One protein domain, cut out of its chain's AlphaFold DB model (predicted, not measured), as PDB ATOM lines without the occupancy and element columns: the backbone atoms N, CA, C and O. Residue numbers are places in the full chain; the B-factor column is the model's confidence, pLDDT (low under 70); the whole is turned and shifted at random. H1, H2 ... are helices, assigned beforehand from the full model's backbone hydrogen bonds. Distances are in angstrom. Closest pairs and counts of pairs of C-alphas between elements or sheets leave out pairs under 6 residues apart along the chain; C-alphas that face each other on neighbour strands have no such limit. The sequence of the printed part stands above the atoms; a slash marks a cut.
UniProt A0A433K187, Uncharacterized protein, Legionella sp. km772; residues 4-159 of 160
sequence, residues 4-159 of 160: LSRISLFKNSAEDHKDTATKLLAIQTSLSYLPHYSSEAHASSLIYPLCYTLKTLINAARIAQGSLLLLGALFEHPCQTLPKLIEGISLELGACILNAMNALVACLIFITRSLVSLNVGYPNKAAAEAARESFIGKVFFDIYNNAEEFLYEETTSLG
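AT A GLANCE: This is residues 4 to 159 of the 160 residues of an uncharacterized protein of Legionella sp. km772 (UniProt A0A433K187). Three long helices, H1, H2 and H3, lie side by side as a slender up-and-down bundle; at one end short H4 turns the chain into H5, which folds back loosely, residues 152 to 159 sticking out free. The 156 printed residues hold five named helices, H1 to H5, and no named strand: all helix, loose, radius of gyration of the C-alphas 19.5 A, spans 66 by 29 by 16 A.

IN THESE COORDINATES: H1, residues 4 to 32, begins at C-alpha 4 (-63.246, -20.418, -6.203) and is 42.6 A long. H2, 39 to 73, is 50.5 A; H3, 78 to 120, 61.8 A; H4, 125 to 134, 15.3 A; H5, 136 to 157, 31.3 A, ending at C-alpha 157 (-48.916, -0.195, 6.927).

HOW THE PARTS SIT: H1 touches H3, the same way at 20 degrees, a shallow tilt; the closest C-alphas, Lys 11 and Gly 88, are 4.2 A apart. H2 and H3, a hairpin, touch at Pro 49 and Ala 103, closest C-alphas 4.5 A apart. H1 and H5 only just touch, with 3 pairs of C-alphas within 8 A, the closest Ser 32 and Gly 137, 6.9 A. H3 touches H4 with residues 116 to 120 alone, C-alphas 116 and 128 closest at 6.5 A. H1 and H5 have every O i to N i+4 pair within hydrogen-bond range; H2 has 27 of 31, H3 37 of 39, H4 4 of 6.

THE WHOLE: The C-alphas farthest apart, Phe 75 and Asn 124, are 66.0 A apart. The printed part has no cut and no long link. pLDDT is under 70 in 58 residues, among them 115 to 159.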
ATOM      1  N   LEU A   4     -63.940 -20.403  -7.495       82.12
ATOM      2  CA  LEU A   4     -63.246 -20.418  -6.203       82.12
ATOM      3  C   LEU A   4     -61.957 -21.262  -6.233       82.12
ATOM      4  O   LEU A   4     -60.922 -20.842  -5.714       82.12
ATOM      5  N   SER A   5     -61.997 -22.441  -6.868       85.50
ATOM      6  CA  SER A   5     -60.811 -23.301  -7.004       85.50
ATOM      7  C   SER A   5     -59.750 -22.703  -7.935       85.50
ATOM      8  O   SER A   5     -58.563 -22.802  -7.639       85.50
ATOM      9  N   ARG A   6     -60.158 -22.007  -9.007       86.19
ATOM     10  CA  ARG A   6     -59.249 -21.260  -9.897       86.19
ATOM     11  C   ARG A   6     -58.548 -20.121  -9.164       86.19
ATOM     12  O   ARG A   6     -57.340 -19.980  -9.300       86.19
ATOM     13  N   ILE A   7     -59.294 -19.349  -8.375       85.69
ATOM     14  CA  ILE A   7     -58.757 -18.227  -7.591       85.69
ATOM     15  C   ILE A   7     -57.794 -18.732  -6.513       85.69
ATOM     16  O   ILE A   7     -56.734 -18.151  -6.320       85.69
ATOM     17  N   SER A   8     -58.122 -19.846  -5.855       86.62
ATOM     18  CA  SER A   8     -57.239 -20.434  -4.839       86.62
ATOM     19  C   SER A   8     -55.930 -20.948  -5.457       86.62
ATOM     20  O   SER A   8     -54.859 -20.677  -4.930       86.62
ATOM     21  N   LEU A   9     -55.995 -21.616  -6.616       88.44
ATOM     22  CA  LEU A   9     -54.795 -22.036  -7.354       88.44
ATOM     23  C   LEU A   9     -53.964 -20.847  -7.854       88.44
ATOM     24  O   LEU A   9     -52.737 -20.916  -7.848       88.44
ATOM     25  N   PHE A  10     -54.620 -19.767  -8.285       88.88
ATOM     26  CA  PHE A  10     -53.944 -18.535  -8.684       88.88
ATOM     27  C   PHE A  10     -53.175 -17.918  -7.511       88.88
ATOM     28  O   PHE A  10     -51.986 -17.655  -7.661       88.88
ATOM     29  N   LYS A  11     -53.814 -17.768  -6.342       88.88
ATOM     30  CA  LYS A  11     -53.161 -17.246  -5.134       88.88
ATOM     31  C   LYS A  11     -51.946 -18.090  -4.737       88.88
ATOM     32  O   LYS A  11     -50.867 -17.534  -4.587       88.88
ATOM     33  N   ASN A  12     -52.093 -19.413  -4.635       89.88
ATOM     34  CA  ASN A  12     -50.976 -20.285  -4.247       89.88
ATOM     35  C   ASN A  12     -49.799 -20.169  -5.233       89.88
ATOM     36  O   ASN A  12     -48.646 -20.091  -4.832       89.88
ATOM     37  N   SER A  13     -50.087 -20.094  -6.539       90.94
ATOM     38  CA  SER A  13     -49.039 -19.870  -7.540       90.94
ATOM     39  C   SER A  13     -48.365 -18.502  -7.393       90.94
ATOM     40  O   SER A  13     -47.177 -18.396  -7.685       90.94
ATOM     41  N   ALA A  14     -49.104 -17.468  -6.990       86.19
ATOM     42  CA  ALA A  14     -48.563 -16.132  -6.765       86.19
ATOM     43  C   ALA A  14     -47.626 -16.092  -5.546       86.19
ATOM     44  O   ALA A  14     -46.580 -15.444  -5.598       86.19
ATOM     45  N   GLU A  15     -47.964 -16.823  -4.479       89.12
ATOM     46  CA  GLU A  15     -47.096 -17.018  -3.309       89.12
ATOM     47  C   GLU A  15     -45.775 -17.685  -3.721       89.12
ATOM     48  O   GLU A  15     -44.704 -17.123  -3.486       89.12
ATOM     49  N   ASP A  16     -45.841 -18.798  -4.460       90.56
ATOM     50  CA  ASP A  16     -44.650 -19.495  -4.969       90.56
ATOM     51  C   ASP A  16     -43.768 -18.585  -5.844       90.56
ATOM     52  O   ASP A  16     -42.531 -18.642  -5.796       90.56
ATOM     53  N   HIS A  17     -44.386 -17.726  -6.662       86.88
ATOM     54  CA  HIS A  17     -43.672 -16.768  -7.504       86.88
ATOM     55  C   HIS A  17     -42.956 -15.692  -6.685       86.88
ATOM     56  O   HIS A  17     -41.794 -15.388  -6.981       86.88
ATOM     57  N   LYS A  18     -43.605 -15.141  -5.654       85.56
ATOM     58  CA  LYS A  18     -43.001 -14.151  -4.752       85.56
ATOM     59  C   LYS A  18     -41.854 -14.757  -3.946       85.56
ATOM     60  O   LYS A  18     -40.768 -14.172  -3.894       85.56
ATOM     61  N   ASP A  19     -42.042 -15.955  -3.404       86.88
ATOM     62  CA  ASP A  19     -40.998 -16.687  -2.683       86.88
ATOM     63  C   ASP A  19     -39.796 -16.970  -3.585       86.88
ATOM     64  O   ASP A  19     -38.640 -16.789  -3.195       86.88
ATOM     65  N   THR A  20     -40.059 -17.373  -4.829       85.25
ATOM     66  CA  THR A  20     -39.007 -17.593  -5.823       85.25
ATOM     67  C   THR A  20     -38.265 -16.297  -6.149       85.25
ATOM     68  O   THR A  20     -37.035 -16.304  -6.178       85.25
ATOM     69  N   ALA A  21     -38.970 -15.184  -6.370       80.19
ATOM     70  CA  ALA A  21     -38.351 -13.886  -6.660       80.19
ATOM     71  C   ALA A  21     -37.456 -13.406  -5.502       80.19
ATOM     72  O   ALA A  21     -36.340 -12.935  -5.733       80.19
ATOM     73  N   THR A  22     -37.900 -13.622  -4.262       80.25
ATOM     74  CA  THR A  22     -37.149 -13.291  -3.040       80.25
ATOM     75  C   THR A  22     -35.888 -14.151  -2.902       80.25
ATOM     76  O   THR A  22     -34.793 -13.635  -2.677       80.25
ATOM     77  N   LYS A  23     -35.989 -15.469  -3.127       80.06
ATOM     78  CA  LYS A  23     -34.819 -16.370  -3.112       80.06
ATOM     79  C   LYS A  23     -33.801 -16.013  -4.197       80.06
ATOM     80  O   LYS A  23     -32.595 -16.115  -3.979       80.06
ATOM     81  N   LEU A  24     -34.273 -15.590  -5.368       76.75
ATOM     82  CA  LEU A  24     -33.409 -15.184  -6.473       76.75
ATOM     83  C   LEU A  24     -32.633 -13.896  -6.176       76.75
ATOM     84  O   LEU A  24     -31.479 -13.798  -6.597       76.75
ATOM     85  N   LEU A  25     -33.216 -12.972  -5.407       70.50
ATOM     86  CA  LEU A  25     -32.520 -11.785  -4.906       70.50
ATOM     87  C   LEU A  25     -31.340 -12.182  -4.002       70.50
ATOM     88  O   LEU A  25     -30.221 -11.716  -4.206       70.50
ATOM     89  N   ALA A  26     -31.533 -13.132  -3.082       70.50
ATOM     90  CA  ALA A  26     -30.449 -13.637  -2.231       70.50
ATOM     91  C   ALA A  26     -29.306 -14.300  -3.037       70.50
ATOM     92  O   ALA A  26     -28.120 -14.144  -2.720       70.50
ATOM     93  N   ILE A  27     -29.643 -15.009  -4.122       72.19
ATOM     94  CA  ILE A  27     -28.653 -15.599  -5.039       72.19
ATOM     95  C   ILE A  27     -27.872 -14.504  -5.780       72.19
ATOM     96  O   ILE A  27     -26.652 -14.610  -5.916       72.19
ATOM     97  N   GLN A  28     -28.534 -13.433  -6.220       67.88
ATOM     98  CA  GLN A  28     -27.865 -12.286  -6.841       67.88
ATOM     99  C   GLN A  28     -26.889 -11.587  -5.905       67.88
ATOM    100  O   GLN A  28     -25.755 -11.305  -6.299       67.88
ATOM    101  N   THR A  29     -27.298 -11.383  -4.656       68.44
ATOM    102  CA  THR A  29     -26.422 -10.865  -3.607       68.44
ATOM    103  C   THR A  29     -25.210 -11.778  -3.420       68.44
ATOM    104  O   THR A  29     -24.090 -11.304  -3.303       68.44
ATOM    105  N   SER A  30     -25.374 -13.098  -3.514       67.88
ATOM    106  CA  SER A  30     -24.242 -14.038  -3.449       67.88
ATOM    107  C   SER A  30     -23.292 -13.924  -4.657       67.88
ATOM    108  O   SER A  30     -22.071 -14.003  -4.507       67.88
ATOM    109  N   LEU A  31     -23.824 -13.686  -5.862       66.00
ATOM    110  CA  LEU A  31     -23.041 -13.504  -7.096       66.00
ATOM    111  C   LEU A  31     -22.241 -12.199  -7.132       66.00
ATOM    112  O   LEU A  31     -21.210 -12.139  -7.816       66.00
ATOM    113  N   SER A  32     -22.685 -11.165  -6.418       64.38
ATOM    114  CA  SER A  32     -21.932  -9.913  -6.303       64.38
ATOM    115  C   SER A  32     -20.661 -10.087  -5.460       64.38
ATOM    116  O   SER A  32     -19.655  -9.436  -5.740       64.38
ATOM    117  N   TYR A  33     -20.647 -11.039  -4.517       65.06
ATOM    118  CA  TYR A  33     -19.462 -11.389  -3.725       65.06
ATOM    119  C   TYR A  33     -18.485 -12.337  -4.434       65.06
ATOM    120  O   TYR A  33     -17.353 -12.507  -3.968       65.06
ATOM    121  N   LEU A  34     -18.886 -12.957  -5.549       64.25
ATOM    122  CA  LEU A  34     -18.013 -13.863  -6.291       64.25
ATOM    123  C   LEU A  34     -16.931 -13.097  -7.067       64.25
ATOM    124  O   LEU A  34     -17.223 -12.056  -7.663       64.25
ATOM    125  N   PRO A  35     -15.703 -13.637  -7.170       59.91
ATOM    126  CA  PRO A  35     -14.609 -12.940  -7.832       59.91
ATOM    127  C   PRO A  35     -14.931 -12.584  -9.290       59.91
ATOM    128  O   PRO A  35     -15.480 -13.395 -10.045       59.91
ATOM    129  N   HIS A  36     -14.593 -11.358  -9.702       62.66
ATOM    130  CA  HIS A  36     -14.889 -10.833 -11.043       62.66
ATOM    131  C   HIS A  36     -14.082 -11.495 -12.171       62.66
ATOM    132  O   HIS A  36     -14.456 -11.377 -13.332       62.66
ATOM    133  N   TYR A  37     -13.039 -12.253 -11.825       56.88
ATOM    134  CA  TYR A  37     -12.182 -12.989 -12.755       56.88
ATOM    135  C   TYR A  37     -12.629 -14.441 -13.026       56.88
ATOM    136  O   TYR A  37     -11.931 -15.176 -13.720       56.88
ATOM    137  N   SER A  38     -13.766 -14.893 -12.488       66.44
ATOM    138  CA  SER A  38     -14.332 -16.201 -12.851       66.44
ATOM    139  C   SER A  38     -15.139 -16.093 -14.150       66.44
ATOM    140  O   SER A  38     -16.111 -15.334 -14.215       66.44
ATOM    141  N   SER A  39     -14.753 -16.862 -15.173       67.00
ATOM    142  CA  SER A  39     -15.469 -16.957 -16.454       67.00
ATOM    143  C   SER A  39     -16.864 -17.564 -16.293       67.00
ATOM    144  O   SER A  39     -17.801 -17.118 -16.950       67.00
ATOM    145  N   GLU A  40     -17.027 -18.518 -15.374       70.44
ATOM    146  CA  GLU A  40     -18.326 -19.100 -15.021       70.44
ATOM    147  C   GLU A  40     -19.255 -18.029 -14.447       70.44
ATOM    148  O   GLU A  40     -20.363 -17.838 -14.939       70.44
ATOM    149  N   ALA A  41     -18.773 -17.244 -13.478       67.25
ATOM    150  CA  ALA A  41     -19.560 -16.169 -12.881       67.25
ATOM    151  C   ALA A  41     -19.858 -15.033 -13.882       67.25
ATOM    152  O   ALA A  41     -20.901 -14.383 -13.787       67.25
ATOM    153  N   HIS A  42     -18.975 -14.805 -14.859       70.31
ATOM    154  CA  HIS A  42     -19.226 -13.883 -15.967       70.31
ATOM    155  C   HIS A  42     -20.336 -14.405 -16.897       70.31
ATOM    156  O   HIS A  42     -21.290 -13.677 -17.176       70.31
ATOM    157  N   ALA A  43     -20.282 -15.675 -17.307       72.44
ATOM    158  CA  ALA A  43     -21.328 -16.302 -18.120       72.44
ATOM    159  C   ALA A  43     -22.684 -16.317 -17.394       72.44
ATOM    160  O   ALA A  43     -23.710 -15.962 -17.977       72.44
ATOM    161  N   SER A  44     -22.698 -16.637 -16.099       75.88
ATOM    162  CA  SER A  44     -23.913 -16.571 -15.286       75.88
ATOM    163  C   SER A  44     -24.475 -15.146 -15.210       75.88
ATOM    164  O   SER A  44     -25.683 -14.965 -15.349       75.88
ATOM    165  N   SER A  45     -23.620 -14.121 -15.083       72.31
ATOM    166  CA  SER A  45     -24.062 -12.716 -15.087       72.31
ATOM    167  C   SER A  45     -24.680 -12.251 -16.412       72.31
ATOM    168  O   SER A  45     -25.437 -11.288 -16.404       72.31
ATOM    169  N   LEU A  46     -24.434 -12.954 -17.524       78.12
ATOM    170  CA  LEU A  46     -25.096 -12.715 -18.813       78.12
ATOM    171  C   LEU A  46     -26.460 -13.420 -18.915       78.12
ATOM    172  O   LEU A  46     -27.406 -12.875 -19.480       78.12
ATOM    173  N   ILE A  47     -26.569 -14.638 -18.375       80.25
ATOM    174  CA  ILE A  47     -27.791 -15.457 -18.452       80.25
ATOM    175  C   ILE A  47     -28.863 -14.935 -17.488       80.25
ATOM    176  O   ILE A  47     -30.043 -14.862 -17.838       80.25
ATOM    177  N   TYR A  48     -28.468 -14.536 -16.279       80.50
ATOM    178  CA  TYR A  48     -29.404 -14.117 -15.240       80.50
ATOM    179  C   TYR A  48     -30.302 -12.917 -15.597       80.50
ATOM    180  O   TYR A  48     -31.506 -13.033 -15.365       80.50
ATOM    181  N   PRO A  49     -29.815 -11.821 -16.214       79.75
ATOM    182  CA  PRO A  49     -30.678 -10.722 -16.646       79.75
ATOM    183  C   PRO A  49     -31.805 -11.179 -17.581       79.75
ATOM    184  O   PRO A  49     -32.949 -10.748 -17.430       79.75
ATOM    185  N   LEU A  50     -31.508 -12.093 -18.513       80.06
ATOM    186  CA  LEU A  50     -32.499 -12.647 -19.441       80.06
ATOM    187  C   LEU A  50     -33.541 -13.491 -18.698       80.06
ATOM    188  O   LEU A  50     -34.741 -13.340 -18.927       80.06
ATOM    189  N   CYS A  51     -33.095 -14.342 -17.772       85.38
ATOM    190  CA  CYS A  51     -33.990 -15.155 -16.951       85.38
ATOM    191  C   CYS A  51     -34.910 -14.302 -16.066       85.38
ATOM    192  O   CYS A  51     -36.101 -14.604 -15.968       85.38
ATOM    193  N   TYR A  52     -34.390 -13.243 -15.439       85.38
ATOM    194  CA  TYR A  52     -35.199 -12.344 -14.615       85.38
ATOM    195  C   TYR A  52     -36.190 -11.545 -15.452       85.38
ATOM    196  O   TYR A  52     -37.361 -11.497 -15.096       85.38
ATOM    197  N   THR A  53     -35.769 -11.036 -16.611       84.38
ATOM    198  CA  THR A  53     -36.664 -10.346 -17.551       84.38
ATOM    199  C   THR A  53     -37.811 -11.254 -17.999       84.38
ATOM    200  O   THR A  53     -38.969 -10.840 -17.997       84.38
ATOM    201  N   LEU A  54     -37.520 -12.521 -18.328       87.88
ATOM    202  CA  LEU A  54     -38.554 -13.493 -18.687       87.88
ATOM    203  C   LEU A  54     -39.525 -13.743 -17.523       87.88
ATOM    204  O   LEU A  54     -40.734 -13.794 -17.739       87.88
ATOM    205  N   LYS A  55     -39.014 -13.868 -16.292       88.31
ATOM    206  CA  LYS A  55     -39.856 -14.009 -15.095       88.31
ATOM    207  C   LYS A  55     -40.746 -12.782 -14.889       88.31
ATOM    208  O   LYS A  55     -41.945 -12.961 -14.718       88.31
ATOM    209  N   THR A  56     -40.220 -11.565 -15.034       86.31
ATOM    210  CA  THR A  56     -41.012 -10.323 -14.984       86.31
ATOM    211  C   THR A  56     -42.158 -10.335 -16.000       86.31
ATOM    212  O   THR A  56     -43.290 -10.008 -15.652       86.31
ATOM    213  N   LEU A  57     -41.905 -10.774 -17.240       88.44
ATOM    214  CA  LEU A  57     -42.954 -10.898 -18.261       88.44
ATOM    215  C   LEU A  57     -44.018 -11.939 -17.886       88.44
ATOM    216  O   LEU A  57     -45.207 -11.707 -18.111       88.44
ATOM    217  N   ILE A  58     -43.615 -13.063 -17.285       89.38
ATOM    218  CA  ILE A  58     -44.546 -14.080 -16.772       89.38
ATOM    219  C   ILE A  58     -45.421 -13.487 -15.661       89.38
ATOM    220  O   ILE A  58     -46.643 -13.630 -15.726       89.38
ATOM    221  N   ASN A  59     -44.835 -12.787 -14.684       86.44
ATOM    222  CA  ASN A  59     -45.593 -12.125 -13.618       86.44
ATOM    223  C   ASN A  59     -46.567 -11.079 -14.195       86.44
ATOM    224  O   ASN A  59     -47.737 -11.059 -13.824       86.44
ATOM    225  N   ALA A  60     -46.148 -10.274 -15.177       87.44
ATOM    226  CA  ALA A  60     -47.029  -9.312 -15.847       87.44
ATOM    227  C   ALA A  60     -48.220  -9.991 -16.557       87.44
ATOM    228  O   ALA A  60     -49.364  -9.544 -16.429       87.44
ATOM    229  N   ALA A  61     -47.984 -11.108 -17.252       90.56
ATOM    230  CA  ALA A  61     -49.052 -11.898 -17.866       90.56
ATOM    231  C   ALA A  61     -50.009 -12.495 -16.816       90.56
ATOM    232  O   ALA A  61     -51.222 -12.549 -17.039       90.56
ATOM    233  N   ARG A  62     -49.490 -12.904 -15.651       88.50
ATOM    234  CA  ARG A  62     -50.293 -13.397 -14.522       88.50
ATOM    235  C   ARG A  62     -51.135 -12.304 -13.876       88.50
ATOM    236  O   ARG A  62     -52.297 -12.564 -13.574       88.50
ATOM    237  N   ILE A  63     -50.617 -11.085 -13.744       89.62
ATOM    238  CA  ILE A  63     -51.400  -9.922 -13.295       89.62
ATOM    239  C   ILE A  63     -52.562  -9.676 -14.263       89.62
ATOM    240  O   ILE A  63     -53.704  -9.561 -13.827       89.62
ATOM    241  N   ALA A  64     -52.310  -9.690 -15.577       89.06
ATOM    242  CA  ALA A  64     -53.372  -9.563 -16.576       89.06
ATOM    243  C   ALA A  64     -54.413 -10.698 -16.466       89.06
ATOM    244  O   ALA A  64     -55.617 -10.443 -16.526       89.06
ATOM    245  N   GLN A  65     -53.967 -11.938 -16.234       89.25
ATOM    246  CA  GLN A  65     -54.852 -13.078 -15.974       89.25
ATOM    247  C   GLN A  65     -55.705 -12.871 -14.709       89.25
ATOM    248  O   GLN A  65     -56.909 -13.133 -14.741       89.25
ATOM    249  N   GLY A  66     -55.112 -12.391 -13.613       84.94
ATOM    250  CA  GLY A  66     -55.812 -12.075 -12.367       84.94
ATOM    251  C   GLY A  66     -56.861 -10.977 -12.555       84.94
ATOM    252  O   GLY A  66     -58.000 -11.135 -12.118       84.94
ATOM    253  N   SER A  67     -56.528  -9.919 -13.297       86.12
ATOM    254  CA  SER A  67     -57.462  -8.841 -13.649       86.12
ATOM    255  C   SER A  67     -58.653  -9.336 -14.474       86.12
ATOM    256  O   SER A  67     -59.782  -8.903 -14.251       86.12
ATOM    257  N   LEU A  68     -58.446 -10.294 -15.384       86.25
ATOM    258  CA  LEU A  68     -59.549 -10.937 -16.111       86.25
ATOM    259  C   LEU A  68     -60.427 -11.795 -15.187       86.25
ATOM    260  O   LEU A  68     -61.650 -11.791 -15.321       86.25
ATOM    261  N   LEU A  69     -59.827 -12.504 -14.226       85.81
ATOM    262  CA  LEU A  69     -60.574 -13.256 -13.209       85.81
ATOM    263  C   LEU A  69     -61.369 -12.331 -12.276       85.81
ATOM    264  O   LEU A  69     -62.407 -12.752 -11.765       85.81
ATOM    265  N   LEU A  70     -60.929 -11.081 -12.098       84.75
ATOM    266  CA  LEU A  70     -61.600 -10.085 -11.258       84.75
ATOM    267  C   LEU A  70     -62.980  -9.747 -11.820       84.75
ATOM    268  O   LEU A  70     -63.951  -9.683 -11.070       84.75
ATOM    269  N   LEU A  71     -63.078  -9.637 -13.148       82.94
ATOM    270  CA  LEU A  71     -64.350  -9.432 -13.838       82.94
ATOM    271  C   LEU A  71     -65.332 -10.575 -13.559       82.94
ATOM    272  O   LEU A  71     -66.506 -10.310 -13.353       82.94
ATOM    273  N   GLY A  72     -64.864 -11.826 -13.495       76.69
ATOM    274  CA  GLY A  72     -65.707 -12.975 -13.138       76.69
ATOM    275  C   GLY A  72     -66.074 -13.022 -11.651       76.69
ATOM    276  O   GLY A  72     -67.217 -13.306 -11.302       76.69
ATOM    277  N   ALA A  73     -65.127 -12.695 -10.769       78.75
ATOM    278  CA  ALA A  73     -65.319 -12.710  -9.317       78.75
ATOM    279  C   ALA A  73     -66.323 -11.655  -8.823       78.75
ATOM    280  O   ALA A  73     -67.000 -11.882  -7.822       78.75
ATOM    281  N   LEU A  74     -66.471 -10.537  -9.541       80.50
ATOM    282  CA  LEU A  74     -67.466  -9.504  -9.230       80.50
ATOM    283  C   LEU A  74     -68.914 -10.013  -9.320       80.50
ATOM    284  O   LEU A  74     -69.777  -9.504  -8.607       80.50
ATOM    285  N   PHE A  75     -69.177 -11.026 -10.150       81.12
ATOM    286  CA  PHE A  75     -70.523 -11.569 -10.363       81.12
ATOM    287  C   PHE A  75     -70.768 -12.910  -9.648       81.12
ATOM    288  O   PHE A  75     -71.910 -13.361  -9.588       81.12
ATOM    289  N   GLU A  76     -69.735 -13.535  -9.069       72.69
ATOM    290  CA  GLU A  76     -69.815 -14.857  -8.431       72.69
ATOM    291  C   GLU A  76     -69.187 -14.835  -7.018       72.69
ATOM    292  O   GLU A  76     -67.966 -14.877  -6.840       72.69
ATOM    293  N   HIS A  77     -70.046 -14.782  -5.991       76.81
ATOM    294  CA  HIS A  77     -69.688 -14.798  -4.558       76.81
ATOM    295  C   HIS A  77     -68.578 -13.804  -4.139       76.81
ATOM    296  O   HIS A  77     -67.578 -14.214  -3.535       76.81
ATOM    297  N   PRO A  78     -68.769 -12.490  -4.372       75.50
ATOM    298  CA  PRO A  78     -67.720 -11.477  -4.238       75.50
ATOM    299  C   PRO A  78     -67.072 -11.446  -2.847       75.50
ATOM    300  O   PRO A  78     -65.856 -11.341  -2.741       75.50
ATOM    301  N   CYS A  79     -67.837 -11.634  -1.768       79.19
ATOM    302  CA  CYS A  79     -67.306 -11.565  -0.400       79.19
ATOM    303  C   CYS A  79     -66.213 -12.608  -0.089       79.19
ATOM    304  O   CYS A  79     -65.440 -12.410   0.840       79.19
ATOM    305  N   GLN A  80     -66.143 -13.716  -0.837       78.50
ATOM    306  CA  GLN A  80     -65.137 -14.768  -0.628       78.50
ATOM    307  C   GLN A  80     -64.052 -14.783  -1.710       78.50
ATOM    308  O   GLN A  80     -62.920 -15.196  -1.445       78.50
ATOM    309  N   THR A  81     -64.394 -14.379  -2.934       80.06
ATOM    310  CA  THR A  81     -63.528 -14.486  -4.115       80.06
ATOM    311  C   THR A  81     -62.664 -13.245  -4.322       80.06
ATOM    312  O   THR A  81     -61.484 -13.395  -4.641       80.06
ATOM    313  N   LEU A  82     -63.200 -12.041  -4.085       83.19
ATOM    314  CA  LEU A  82     -62.472 -10.783  -4.286       83.19
ATOM    315  C   LEU A  82     -61.219 -10.667  -3.404       83.19
ATOM    316  O   LEU A  82     -60.158 -10.396  -3.964       83.19
ATOM    317  N   PRO A  83     -61.282 -10.899  -2.074       85.44
ATOM    318  CA  PRO A  83     -60.122 -10.695  -1.206       85.44
ATOM    319  C   PRO A  83     -58.940 -11.583  -1.604       85.44
ATOM    320  O   PRO A  83     -57.829 -11.095  -1.783       85.44
ATOM    321  N   LYS A  84     -59.199 -12.875  -1.852       83.81
ATOM    322  CA  LYS A  84     -58.176 -13.845  -2.277       83.81
ATOM    323  C   LYS A  84     -57.567 -13.502  -3.633       83.81
ATOM    324  O   LYS A  84     -56.398 -13.781  -3.874       83.81
ATOM    325  N   LEU A  85     -58.373 -12.949  -4.536       87.88
ATOM    326  CA  LEU A  85     -57.918 -12.587  -5.868       87.88
ATOM    327  C   LEU A  85     -57.080 -11.306  -5.856       87.88
ATOM    328  O   LEU A  85     -56.041 -11.272  -6.506       87.88
ATOM    329  N   ILE A  86     -57.498 -10.290  -5.095       87.81
ATOM    330  CA  ILE A  86     -56.725  -9.056  -4.893       87.81
ATOM    331  C   ILE A  86     -55.379  -9.387  -4.244       87.81
ATOM    332  O   ILE A  86     -54.349  -8.920  -4.720       87.81
ATOM    333  N   GLU A  87     -55.380 -10.248  -3.225       87.12
ATOM    334  CA  GLU A  87     -54.159 -10.743  -2.584       87.12
ATOM    335  C   GLU A  87     -53.255 -11.498  -3.575       87.12
ATOM    336  O   GLU A  87     -52.058 -11.249  -3.643       87.12
ATOM    337  N   GLY A  88     -53.810 -12.370  -4.423       83.44
ATOM    338  CA  GLY A  88     -53.025 -13.025  -5.474       83.44
ATOM    339  C   GLY A  88     -52.416 -12.034  -6.478       83.44
ATOM    340  O   GLY A  88     -51.265 -12.185  -6.879       83.44
ATOM    341  N   ILE A  89     -53.165 -10.997  -6.872       87.94
ATOM    342  CA  ILE A  89     -52.683  -9.959  -7.797       87.94
ATOM    343  C   ILE A  89     -51.569  -9.129  -7.148       87.94
ATOM    344  O   ILE A  89     -50.572  -8.843  -7.814       87.94
ATOM    345  N   SER A  90     -51.701  -8.759  -5.871       87.75
ATOM    346  CA  SER A  90     -50.669  -7.992  -5.166       87.75
ATOM    347  C   SER A  90     -49.381  -8.799  -4.987       87.75
ATOM    348  O   SER A  90     -48.290  -8.257  -5.164       87.75
ATOM    349  N   LEU A  91     -49.482 -10.106  -4.730       86.62
ATOM    350  CA  LEU A  91     -48.328 -11.005  -4.675       86.62
ATOM    351  C   LEU A  91     -47.605 -11.109  -6.027       86.62
ATOM    352  O   LEU A  91     -46.378 -10.993  -6.067       86.62
ATOM    353  N   GLU A  92     -48.339 -11.260  -7.135       85.62
ATOM    354  CA  GLU A  92     -47.751 -11.255  -8.486       85.62
ATOM    355  C   GLU A  92     -47.109  -9.903  -8.829       85.62
ATOM    356  O   GLU A  92     -46.052  -9.864  -9.464       85.62
ATOM    357  N   LEU A  93     -47.706  -8.791  -8.386       86.06
ATOM    358  CA  LEU A  93     -47.134  -7.453  -8.549       86.06
ATOM    359  C   LEU A  93     -45.815  -7.308  -7.780       86.06
ATOM    360  O   LEU A  93     -44.821  -6.872  -8.361       86.06
ATOM    361  N   GLY A  94     -45.774  -7.741  -6.518       82.25
ATOM    362  CA  GLY A  94     -44.544  -7.755  -5.724       82.25
ATOM    363  C   GLY A  94     -43.454  -8.620  -6.366       82.25
ATOM    364  O   GLY A  94     -42.313  -8.182  -6.509       82.25
ATOM    365  N   ALA A  95     -43.806  -9.816  -6.845       80.94
ATOM    366  CA  ALA A  95     -42.881 -10.687  -7.570       80.94
ATOM    367  C   ALA A  95     -42.370 -10.049  -8.878       80.94
ATOM    368  O   ALA A  95     -41.192 -10.188  -9.216       80.94
ATOM    369  N   CYS A  96     -43.228  -9.319  -9.598       86.25
ATOM    370  CA  CYS A  96     -42.873  -8.579 -10.809       86.25
ATOM    371  C   CYS A  96     -41.818  -7.498 -10.527       86.25
ATOM    372  O   CYS A  96     -40.792  -7.447 -11.210       86.25
ATOM    373  N   ILE A  97     -42.037  -6.682  -9.490       84.94
ATOM    374  CA  ILE A  97     -41.102  -5.626  -9.069       84.94
ATOM    375  C   ILE A  97     -39.759  -6.242  -8.664       84.94
ATOM    376  O   ILE A  97     -38.718  -5.830  -9.177       84.94
ATOM    377  N   LEU A  98     -39.775  -7.282  -7.826       83.06
ATOM    378  CA  LEU A  98     -38.559  -7.975  -7.389       83.06
ATOM    379  C   LEU A  98     -37.770  -8.561  -8.566       83.06
ATOM    380  O   LEU A  98     -36.554  -8.398  -8.642       83.06
ATOM    381  N   ASN A  99     -38.442  -9.208  -9.523       84.12
ATOM    382  CA  ASN A  99     -37.776  -9.742 -10.712       84.12
ATOM    383  C   ASN A  99     -37.230  -8.632 -11.625       84.12
ATOM    384  O   ASN A  99     -36.147  -8.795 -12.188       84.12
ATOM    385  N   ALA A 100     -37.912  -7.488 -11.741       83.06
ATOM    386  CA  ALA A 100     -37.394  -6.332 -12.474       83.06
ATOM    387  C   ALA A 100     -36.138  -5.743 -11.806       83.06
ATOM    388  O   ALA A 100     -35.154  -5.457 -12.493       83.06
ATOM    389  N   MET A 101     -36.132  -5.631 -10.474       81.50
ATOM    390  CA  MET A 101     -34.947  -5.225  -9.714       81.50
ATOM    391  C   MET A 101     -33.799  -6.220  -9.905       81.50
ATOM    392  O   MET A 101     -32.695  -5.805 -10.246       81.50
ATOM    393  N   ASN A 102     -34.066  -7.527  -9.803       80.56
ATOM    394  CA  ASN A 102     -33.074  -8.573 -10.074       80.56
ATOM    395  C   ASN A 102     -32.492  -8.465 -11.496       80.56
ATOM    396  O   ASN A 102     -31.287  -8.600 -11.706       80.56
ATOM    397  N   ALA A 103     -33.318  -8.180 -12.505       82.81
ATOM    398  CA  ALA A 103     -32.836  -7.984 -13.872       82.81
ATOM    399  C   ALA A 103     -31.873  -6.788 -13.971       82.81
ATOM    400  O   ALA A 103     -30.788  -6.913 -14.545       82.81
ATOM    401  N   LEU A 104     -32.238  -5.650 -13.370       81.62
ATOM    402  CA  LEU A 104     -31.409  -4.444 -13.353       81.62
ATOM    403  C   LEU A 104     -30.068  -4.692 -12.648       81.62
ATOM    404  O   LEU A 104     -29.009  -4.362 -13.182       81.62
ATOM    405  N   VAL A 105     -30.112  -5.319 -11.475       78.75
ATOM    406  CA  VAL A 105     -28.927  -5.690 -10.697       78.75
ATOM    407  C   VAL A 105     -28.017  -6.629 -11.489       78.75
ATOM    408  O   VAL A 105     -26.806  -6.403 -11.563       78.75
ATOM    409  N   ALA A 106     -28.582  -7.653 -12.131       78.69
ATOM    410  CA  ALA A 106     -27.826  -8.574 -12.973       78.69
ATOM    411  C   ALA A 106     -27.078  -7.842 -14.100       78.69
ATOM    412  O   ALA A 106     -25.895  -8.107 -14.323       78.69
ATOM    413  N   CYS A 107     -27.742  -6.890 -14.764       78.75
ATOM    414  CA  CYS A 107     -27.131  -6.054 -15.797       78.75
ATOM    415  C   CYS A 107     -25.958  -5.232 -15.250       78.75
ATOM    416  O   CYS A 107     -24.907  -5.176 -15.891       78.75
ATOM    417  N   LEU A 108     -26.096  -4.629 -14.065       76.81
ATOM    418  CA  LEU A 108     -25.009  -3.871 -13.437       76.81
ATOM    419  C   LEU A 108     -23.800  -4.764 -13.124       76.81
ATOM    420  O   LEU A 108     -22.673  -4.407 -13.465       76.81
ATOM    421  N   ILE A 109     -24.027  -5.956 -12.556       74.62
ATOM    422  CA  ILE A 109     -22.958  -6.932 -12.285       74.62
ATOM    423  C   ILE A 109     -22.244  -7.323 -13.583       74.62
ATOM    424  O   ILE A 109     -21.013  -7.368 -13.619       74.62
ATOM    425  N   PHE A 110     -23.000  -7.589 -14.649       78.75
ATOM    426  CA  PHE A 110     -22.440  -7.929 -15.953       78.75
ATOM    427  C   PHE A 110     -21.578  -6.798 -16.528       78.75
ATOM    428  O   PHE A 110     -20.441  -7.046 -16.945       78.75
ATOM    429  N   ILE A 111     -22.080  -5.557 -16.512       75.56
ATOM    430  CA  ILE A 111     -21.344  -4.382 -17.000       75.56
ATOM    431  C   ILE A 111     -20.028  -4.249 -16.241       75.56
ATOM    432  O   ILE A 111     -18.972  -4.105 -16.856       75.56
ATOM    433  N   THR A 112     -20.047  -4.362 -14.914       73.38
ATOM    434  CA  THR A 112     -18.815  -4.190 -14.144       73.38
ATOM    435  C   THR A 112     -17.843  -5.339 -14.313       73.38
ATOM    436  O   THR A 112     -16.650  -5.090 -14.485       73.38
ATOM    437  N   ARG A 113     -18.319  -6.588 -14.344       70.88
ATOM    438  CA  ARG A 113     -17.457  -7.733 -14.669       70.88
ATOM    439  C   ARG A 113     -16.816  -7.561 -16.049       70.88
ATOM    440  O   ARG A 113     -15.638  -7.874 -16.207       70.88
ATOM    441  N   SER A 114     -17.547  -7.012 -17.017       74.50
ATOM    442  CA  SER A 114     -17.031  -6.696 -18.355       74.50
ATOM    443  C   SER A 114     -15.976  -5.586 -18.329       74.50
ATOM    444  O   SER A 114     -14.905  -5.755 -18.906       74.50
ATOM    445  N   LEU A 115     -16.220  -4.488 -17.609       69.69
ATOM    446  CA  LEU A 115     -15.260  -3.385 -17.468       69.69
ATOM    447  C   LEU A 115     -13.969  -3.820 -16.757       69.69
ATOM    448  O   LEU A 115     -12.875  -3.484 -17.211       69.69
ATOM    449  N   VAL A 116     -14.078  -4.597 -15.676       67.44
ATOM    450  CA  VAL A 116     -12.916  -5.148 -14.958       67.44
ATOM    451  C   VAL A 116     -12.137  -6.099 -15.863       67.44
ATOM    452  O   VAL A 116     -10.916  -5.989 -15.955       67.44
ATOM    453  N   SER A 117     -12.830  -6.985 -16.584       65.44
ATOM    454  CA  SER A 117     -12.191  -7.895 -17.537       65.44
ATOM    455  C   SER A 117     -11.444  -7.155 -18.649       65.44
ATOM    456  O   SER A 117     -10.384  -7.623 -19.058       65.44
ATOM    457  N   LEU A 118     -11.976  -6.036 -19.149       68.44
ATOM    458  CA  LEU A 118     -11.333  -5.230 -20.191       68.44
ATOM    459  C   LEU A 118     -10.102  -4.472 -19.671       68.44
ATOM    460  O   LEU A 118      -9.103  -4.394 -20.380       68.44
ATOM    461  N   ASN A 119     -10.151  -3.940 -18.443       64.62
ATOM    462  CA  ASN A 119      -9.057  -3.141 -17.873       64.62
ATOM    463  C   ASN A 119      -7.905  -3.975 -17.300       64.62
ATOM    464  O   ASN A 119      -6.756  -3.544 -17.327       64.62
ATOM    465  N   VAL A 120      -8.208  -5.135 -16.722       58.78
ATOM    466  CA  VAL A 120      -7.258  -5.885 -15.885       58.78
ATOM    467  C   VAL A 120      -6.864  -7.220 -16.528       58.78
ATOM    468  O   VAL A 120      -5.822  -7.792 -16.200       58.78
ATOM    469  N   GLY A 121      -7.678  -7.704 -17.471       54.78
ATOM    470  CA  GLY A 121      -7.634  -9.081 -17.939       54.78
ATOM    471  C   GLY A 121      -8.030 -10.066 -16.831       54.78
ATOM    472  O   GLY A 121      -7.854  -9.823 -15.638       54.78
ATOM    473  N   TYR A 122      -8.511 -11.245 -17.220       52.56
ATOM    474  CA  TYR A 122      -8.802 -12.326 -16.273       52.56
ATOM    475  C   TYR A 122      -7.621 -12.800 -15.377       52.56
ATOM    476  O   TYR A 122      -7.919 -13.355 -14.320       52.56
ATOM    477  N   PRO A 123      -6.310 -12.607 -15.686       51.09
ATOM    478  CA  PRO A 123      -5.253 -13.196 -14.859       51.09
ATOM    479  C   PRO A 123      -4.770 -12.344 -13.668       51.09
ATOM    480  O   PRO A 123      -4.034 -12.872 -12.835       51.09
ATOM    481  N   ASN A 124      -5.147 -11.066 -13.527       53.47
ATOM    482  CA  ASN A 124      -4.561 -10.201 -12.489       53.47
ATOM    483  C   ASN A 124      -5.482 -10.037 -11.257       53.47
ATOM    484  O   ASN A 124      -6.200  -9.047 -11.099       53.47
ATOM    485  N   LYS A 125      -5.454 -11.050 -10.375       54.47
ATOM    486  CA  LYS A 125      -6.283 -11.174  -9.153       54.47
ATOM    487  C   LYS A 125      -6.285  -9.925  -8.258       54.47
ATOM    488  O   LYS A 125      -7.349  -9.521  -7.799       54.47
ATOM    489  N   ALA A 126      -5.126  -9.295  -8.063       54.22
ATOM    490  CA  ALA A 126      -4.960  -8.187  -7.119       54.22
ATOM    491  C   ALA A 126      -5.709  -6.905  -7.540       54.22
ATOM    492  O   ALA A 126      -6.243  -6.187  -6.699       54.22
ATOM    493  N   ALA A 127      -5.802  -6.628  -8.844       50.84
ATOM    494  CA  ALA A 127      -6.504  -5.449  -9.358       50.84
ATOM    495  C   ALA A 127      -8.032  -5.656  -9.449       50.84
ATOM    496  O   ALA A 127      -8.796  -4.703  -9.304       50.84
ATOM    497  N   ALA A 128      -8.492  -6.899  -9.623       50.56
ATOM    498  CA  ALA A 128      -9.916  -7.239  -9.588       50.56
ATOM    499  C   ALA A 128     -10.498  -7.225  -8.159       50.56
ATOM    500  O   ALA A 128     -11.661  -6.867  -7.978       50.56
ATOM    501  N   GLU A 129      -9.697  -7.579  -7.147       54.59
ATOM    502  CA  GLU A 129     -10.079  -7.483  -5.729       54.59
ATOM    503  C   GLU A 129     -10.190  -6.024  -5.256       54.59
ATOM    504  O   GLU A 129     -11.163  -5.682  -4.592       54.59
ATOM    505  N   ALA A 130      -9.304  -5.128  -5.704       55.03
ATOM    506  CA  ALA A 130      -9.411  -3.691  -5.412       55.03
ATOM    507  C   ALA A 130     -10.668  -3.030  -6.028       55.03
ATOM    508  O   ALA A 130     -11.253  -2.118  -5.442       55.03
ATOM    509  N   ALA A 131     -11.130  -3.502  -7.194       52.16
ATOM    510  CA  ALA A 131     -12.355  -3.009  -7.834       52.16
ATOM    511  C   ALA A 131     -13.645  -3.461  -7.113       52.16
ATOM    512  O   ALA A 131     -14.653  -2.750  -7.151       52.16
ATOM    513  N   ARG A 132     -13.612  -4.615  -6.428       51.69
ATOM    514  CA  ARG A 132     -14.730  -5.164  -5.637       51.69
ATOM    515  C   ARG A 132     -15.077  -4.285  -4.429       51.69
ATOM    516  O   ARG A 132     -16.254  -4.148  -4.102       51.69
ATOM    517  N   GLU A 133     -14.079  -3.683  -3.784       54.66
ATOM    518  CA  GLU A 133     -14.262  -2.927  -2.533       54.66
ATOM    519  C   GLU A 133     -14.741  -1.476  -2.728       54.66
ATOM    520  O   GLU A 133     -15.227  -0.857  -1.785       54.66
ATOM    521  N   SER A 134     -14.650  -0.917  -3.940       53.81
ATOM    522  CA  SER A 134     -14.707   0.544  -4.114       53.81
ATOM    523  C   SER A 134     -16.110   1.141  -4.336       53.81
ATOM    524  O   SER A 134     -16.351   2.287  -3.965       53.81
ATOM    525  N   PHE A 135     -17.077   0.403  -4.903       53.03
ATOM    526  CA  PHE A 135     -18.370   1.019  -5.263       53.03
ATOM    527  C   PHE A 135     -19.562   0.057  -5.257       53.03
ATOM    528  O   PHE A 135     -20.625   0.368  -4.729       53.03
ATOM    529  N   ILE A 136     -19.395  -1.147  -5.797       54.72
ATOM    530  CA  ILE A 136     -20.538  -1.999  -6.145       54.72
ATOM    531  C   ILE A 136     -21.043  -2.842  -4.987       54.72
ATOM    532  O   ILE A 136     -22.251  -2.935  -4.801       54.72
ATOM    533  N   GLY A 137     -20.144  -3.391  -4.164       53.97
ATOM    534  CA  GLY A 137     -20.557  -4.054  -2.926       53.97
ATOM    535  C   GLY A 137     -21.356  -3.118  -2.013       53.97
ATOM    536  O   GLY A 137     -22.323  -3.546  -1.396       53.97
ATOM    537  N   LYS A 138     -21.004  -1.823  -2.005       55.56
ATOM    538  CA  LYS A 138     -21.676  -0.786  -1.212       55.56
ATOM    539  C   LYS A 138     -23.061  -0.442  -1.765       55.56
ATOM    540  O   LYS A 138     -24.036  -0.540  -1.035       55.56
ATOM    541  N   VAL A 139     -23.161  -0.165  -3.070       59.34
ATOM    542  CA  VAL A 139     -24.452   0.085  -3.741       59.34
ATOM    543  C   VAL A 139     -25.393  -1.119  -3.611       59.34
ATOM    544  O   VAL A 139     -26.586  -0.933  -3.399       59.34
ATOM    545  N   PHE A 140     -24.883  -2.354  -3.677       54.28
ATOM    546  CA  PHE A 140     -25.710  -3.548  -3.469       54.28
ATOM    547  C   PHE A 140     -26.213  -3.706  -2.044       54.28
ATOM    548  O   PHE A 140     -27.373  -4.065  -1.860       54.28
ATOM    549  N   PHE A 141     -25.361  -3.444  -1.055       53.94
ATOM    550  CA  PHE A 141     -25.758  -3.488   0.348       53.94
ATOM    551  C   PHE A 141     -26.823  -2.424   0.648       53.94
ATOM    552  O   PHE A 141     -27.821  -2.721   1.299       53.94
ATOM    553  N   ASP A 142     -26.666  -1.225   0.084       55.78
ATOM    554  CA  ASP A 142     -27.632  -0.139   0.234       55.78
ATOM    555  C   ASP A 142     -28.961  -0.460  -0.474       55.78
ATOM    556  O   ASP A 142     -30.020  -0.265   0.114       55.78
ATOM    557  N   ILE A 143     -28.950  -1.003  -1.698       56.31
ATOM    558  CA  ILE A 143     -30.186  -1.419  -2.394       56.31
ATOM    559  C   ILE A 143     -30.886  -2.557  -1.641       56.31
ATOM    560  O   ILE A 143     -32.107  -2.534  -1.530       56.31
ATOM    561  N   TYR A 144     -30.136  -3.538  -1.129       53.16
ATOM    562  CA  TYR A 144     -30.703  -4.660  -0.379       53.16
ATOM    563  C   TYR A 144     -31.378  -4.187   0.911       53.16
ATOM    564  O   TYR A 144     -32.552  -4.485   1.111       53.16
ATOM    565  N   ASN A 145     -30.680  -3.391   1.729       55.44
ATOM    566  CA  ASN A 145     -31.244  -2.870   2.975       55.44
ATOM    567  C   ASN A 145     -32.470  -1.989   2.710       55.44
ATOM    568  O   ASN A 145     -33.486  -2.179   3.363       55.44
ATOM    569  N   ASN A 146     -32.421  -1.098   1.710       56.94
ATOM    570  CA  ASN A 146     -33.564  -0.239   1.375       56.94
ATOM    571  C   ASN A 146     -34.759  -1.032   0.807       56.94
ATOM    572  O   ASN A 146     -35.907  -0.677   1.056       56.94
ATOM    573  N   ALA A 147     -34.522  -2.099   0.034       51.69
ATOM    574  CA  ALA A 147     -35.595  -2.950  -0.485       51.69
ATOM    575  C   ALA A 147     -36.246  -3.796   0.622       51.69
ATOM    576  O   ALA A 147     -37.458  -4.014   0.600       51.69
ATOM    577  N   GLU A 148     -35.454  -4.260   1.590       47.50
ATOM    578  CA  GLU A 148     -35.940  -4.992   2.761       47.50
ATOM    579  C   GLU A 148     -36.746  -4.070   3.696       47.50
ATOM    580  O   GLU A 148     -37.822  -4.462   4.146       47.50
ATOM    581  N   GLU A 149     -36.297  -2.822   3.895       53.97
ATOM    582  CA  GLU A 149     -37.019  -1.777   4.644       53.97
ATOM    583  C   GLU A 149     -38.364  -1.430   3.990       53.97
ATOM    584  O   GLU A 149     -39.389  -1.403   4.669       53.97
ATOM    585  N   PHE A 150     -38.394  -1.269   2.662       46.75
ATOM    586  CA  PHE A 150     -39.623  -0.967   1.917       46.75
ATOM    587  C   PHE A 150     -40.666  -2.091   2.037       46.75
ATOM    588  O   PHE A 150     -41.852  -1.832   2.234       46.75
ATOM    589  N   LEU A 151     -40.233  -3.355   1.974       43.09
ATOM    590  CA  LEU A 151     -41.113  -4.517   2.158       43.09
ATOM    591  C   LEU A 151     -41.600  -4.663   3.612       43.09
ATOM    592  O   LEU A 151     -42.727  -5.119   3.843       43.09
ATOM    593  N   TYR A 152     -40.778  -4.278   4.591       47.47
ATOM    594  CA  TYR A 152     -41.176  -4.242   6.000       47.47
ATOM    595  C   TYR A 152     -42.208  -3.138   6.263       47.47
ATOM    596  O   TYR A 152     -43.248  -3.413   6.859       47.47
ATOM    597  N   GLU A 153     -42.001  -1.921   5.755       46.94
ATOM    598  CA  GLU A 153     -42.948  -0.809   5.923       46.94
ATOM    599  C   GLU A 153     -44.306  -1.083   5.251       46.94
ATOM    600  O   GLU A 153     -45.363  -0.814   5.839       46.94
ATOM    601  N   GLU A 154     -44.308  -1.686   4.059       43.09
ATOM    602  CA  GLU A 154     -45.535  -2.028   3.329       43.09
ATOM    603  C   GLU A 154     -46.355  -3.119   4.053       43.09
ATOM    604  O   GLU A 154     -47.585  -3.079   4.056       43.09
ATOM    605  N   THR A 155     -45.697  -4.049   4.760       40.75
ATOM    606  CA  THR A 155     -46.385  -5.080   5.562       40.75
ATOM    607  C   THR A 155     -46.916  -4.566   6.903       40.75
ATOM    608  O   THR A 155     -47.964  -5.036   7.348       40.75
ATOM    609  N   THR A 156     -46.278  -3.567   7.523       41.94
ATOM    610  CA  THR A 156     -46.820  -2.901   8.726       41.94
ATOM    611  C   THR A 156     -47.922  -1.880   8.431       41.94
ATOM    612  O   THR A 156     -48.825  -1.720   9.251       41.94
ATOM    613  N   SER A 157     -47.902  -1.209   7.276       35.19
ATOM    614  CA  SER A 157     -48.916  -0.195   6.927       35.19
ATOM    615  C   SER A 157     -50.258  -0.778   6.463       35.19
ATOM    616  O   SER A 157     -51.286  -0.126   6.617       35.19
ATOM    617  N   LEU A 158     -50.280  -2.023   5.971       37.56
ATOM    618  CA  LEU A 158     -51.506  -2.770   5.641       37.56
ATOM    619  C   LEU A 158     -52.141  -3.484   6.855       37.56
ATOM    620  O   LEU A 158     -53.162  -4.156   6.708       37.56
ATOM    621  N   GLY A 159     -51.537  -3.360   8.043       34.66
ATOM    622  CA  GLY A 159     -51.999  -3.956   9.303       34.66
ATOM    623  C   GLY A 159     -52.849  -3.041  10.196       34.66
ATOM    624  O   GLY A 159     -53.126  -3.428  11.332       34.66
TER     625      GLY A 159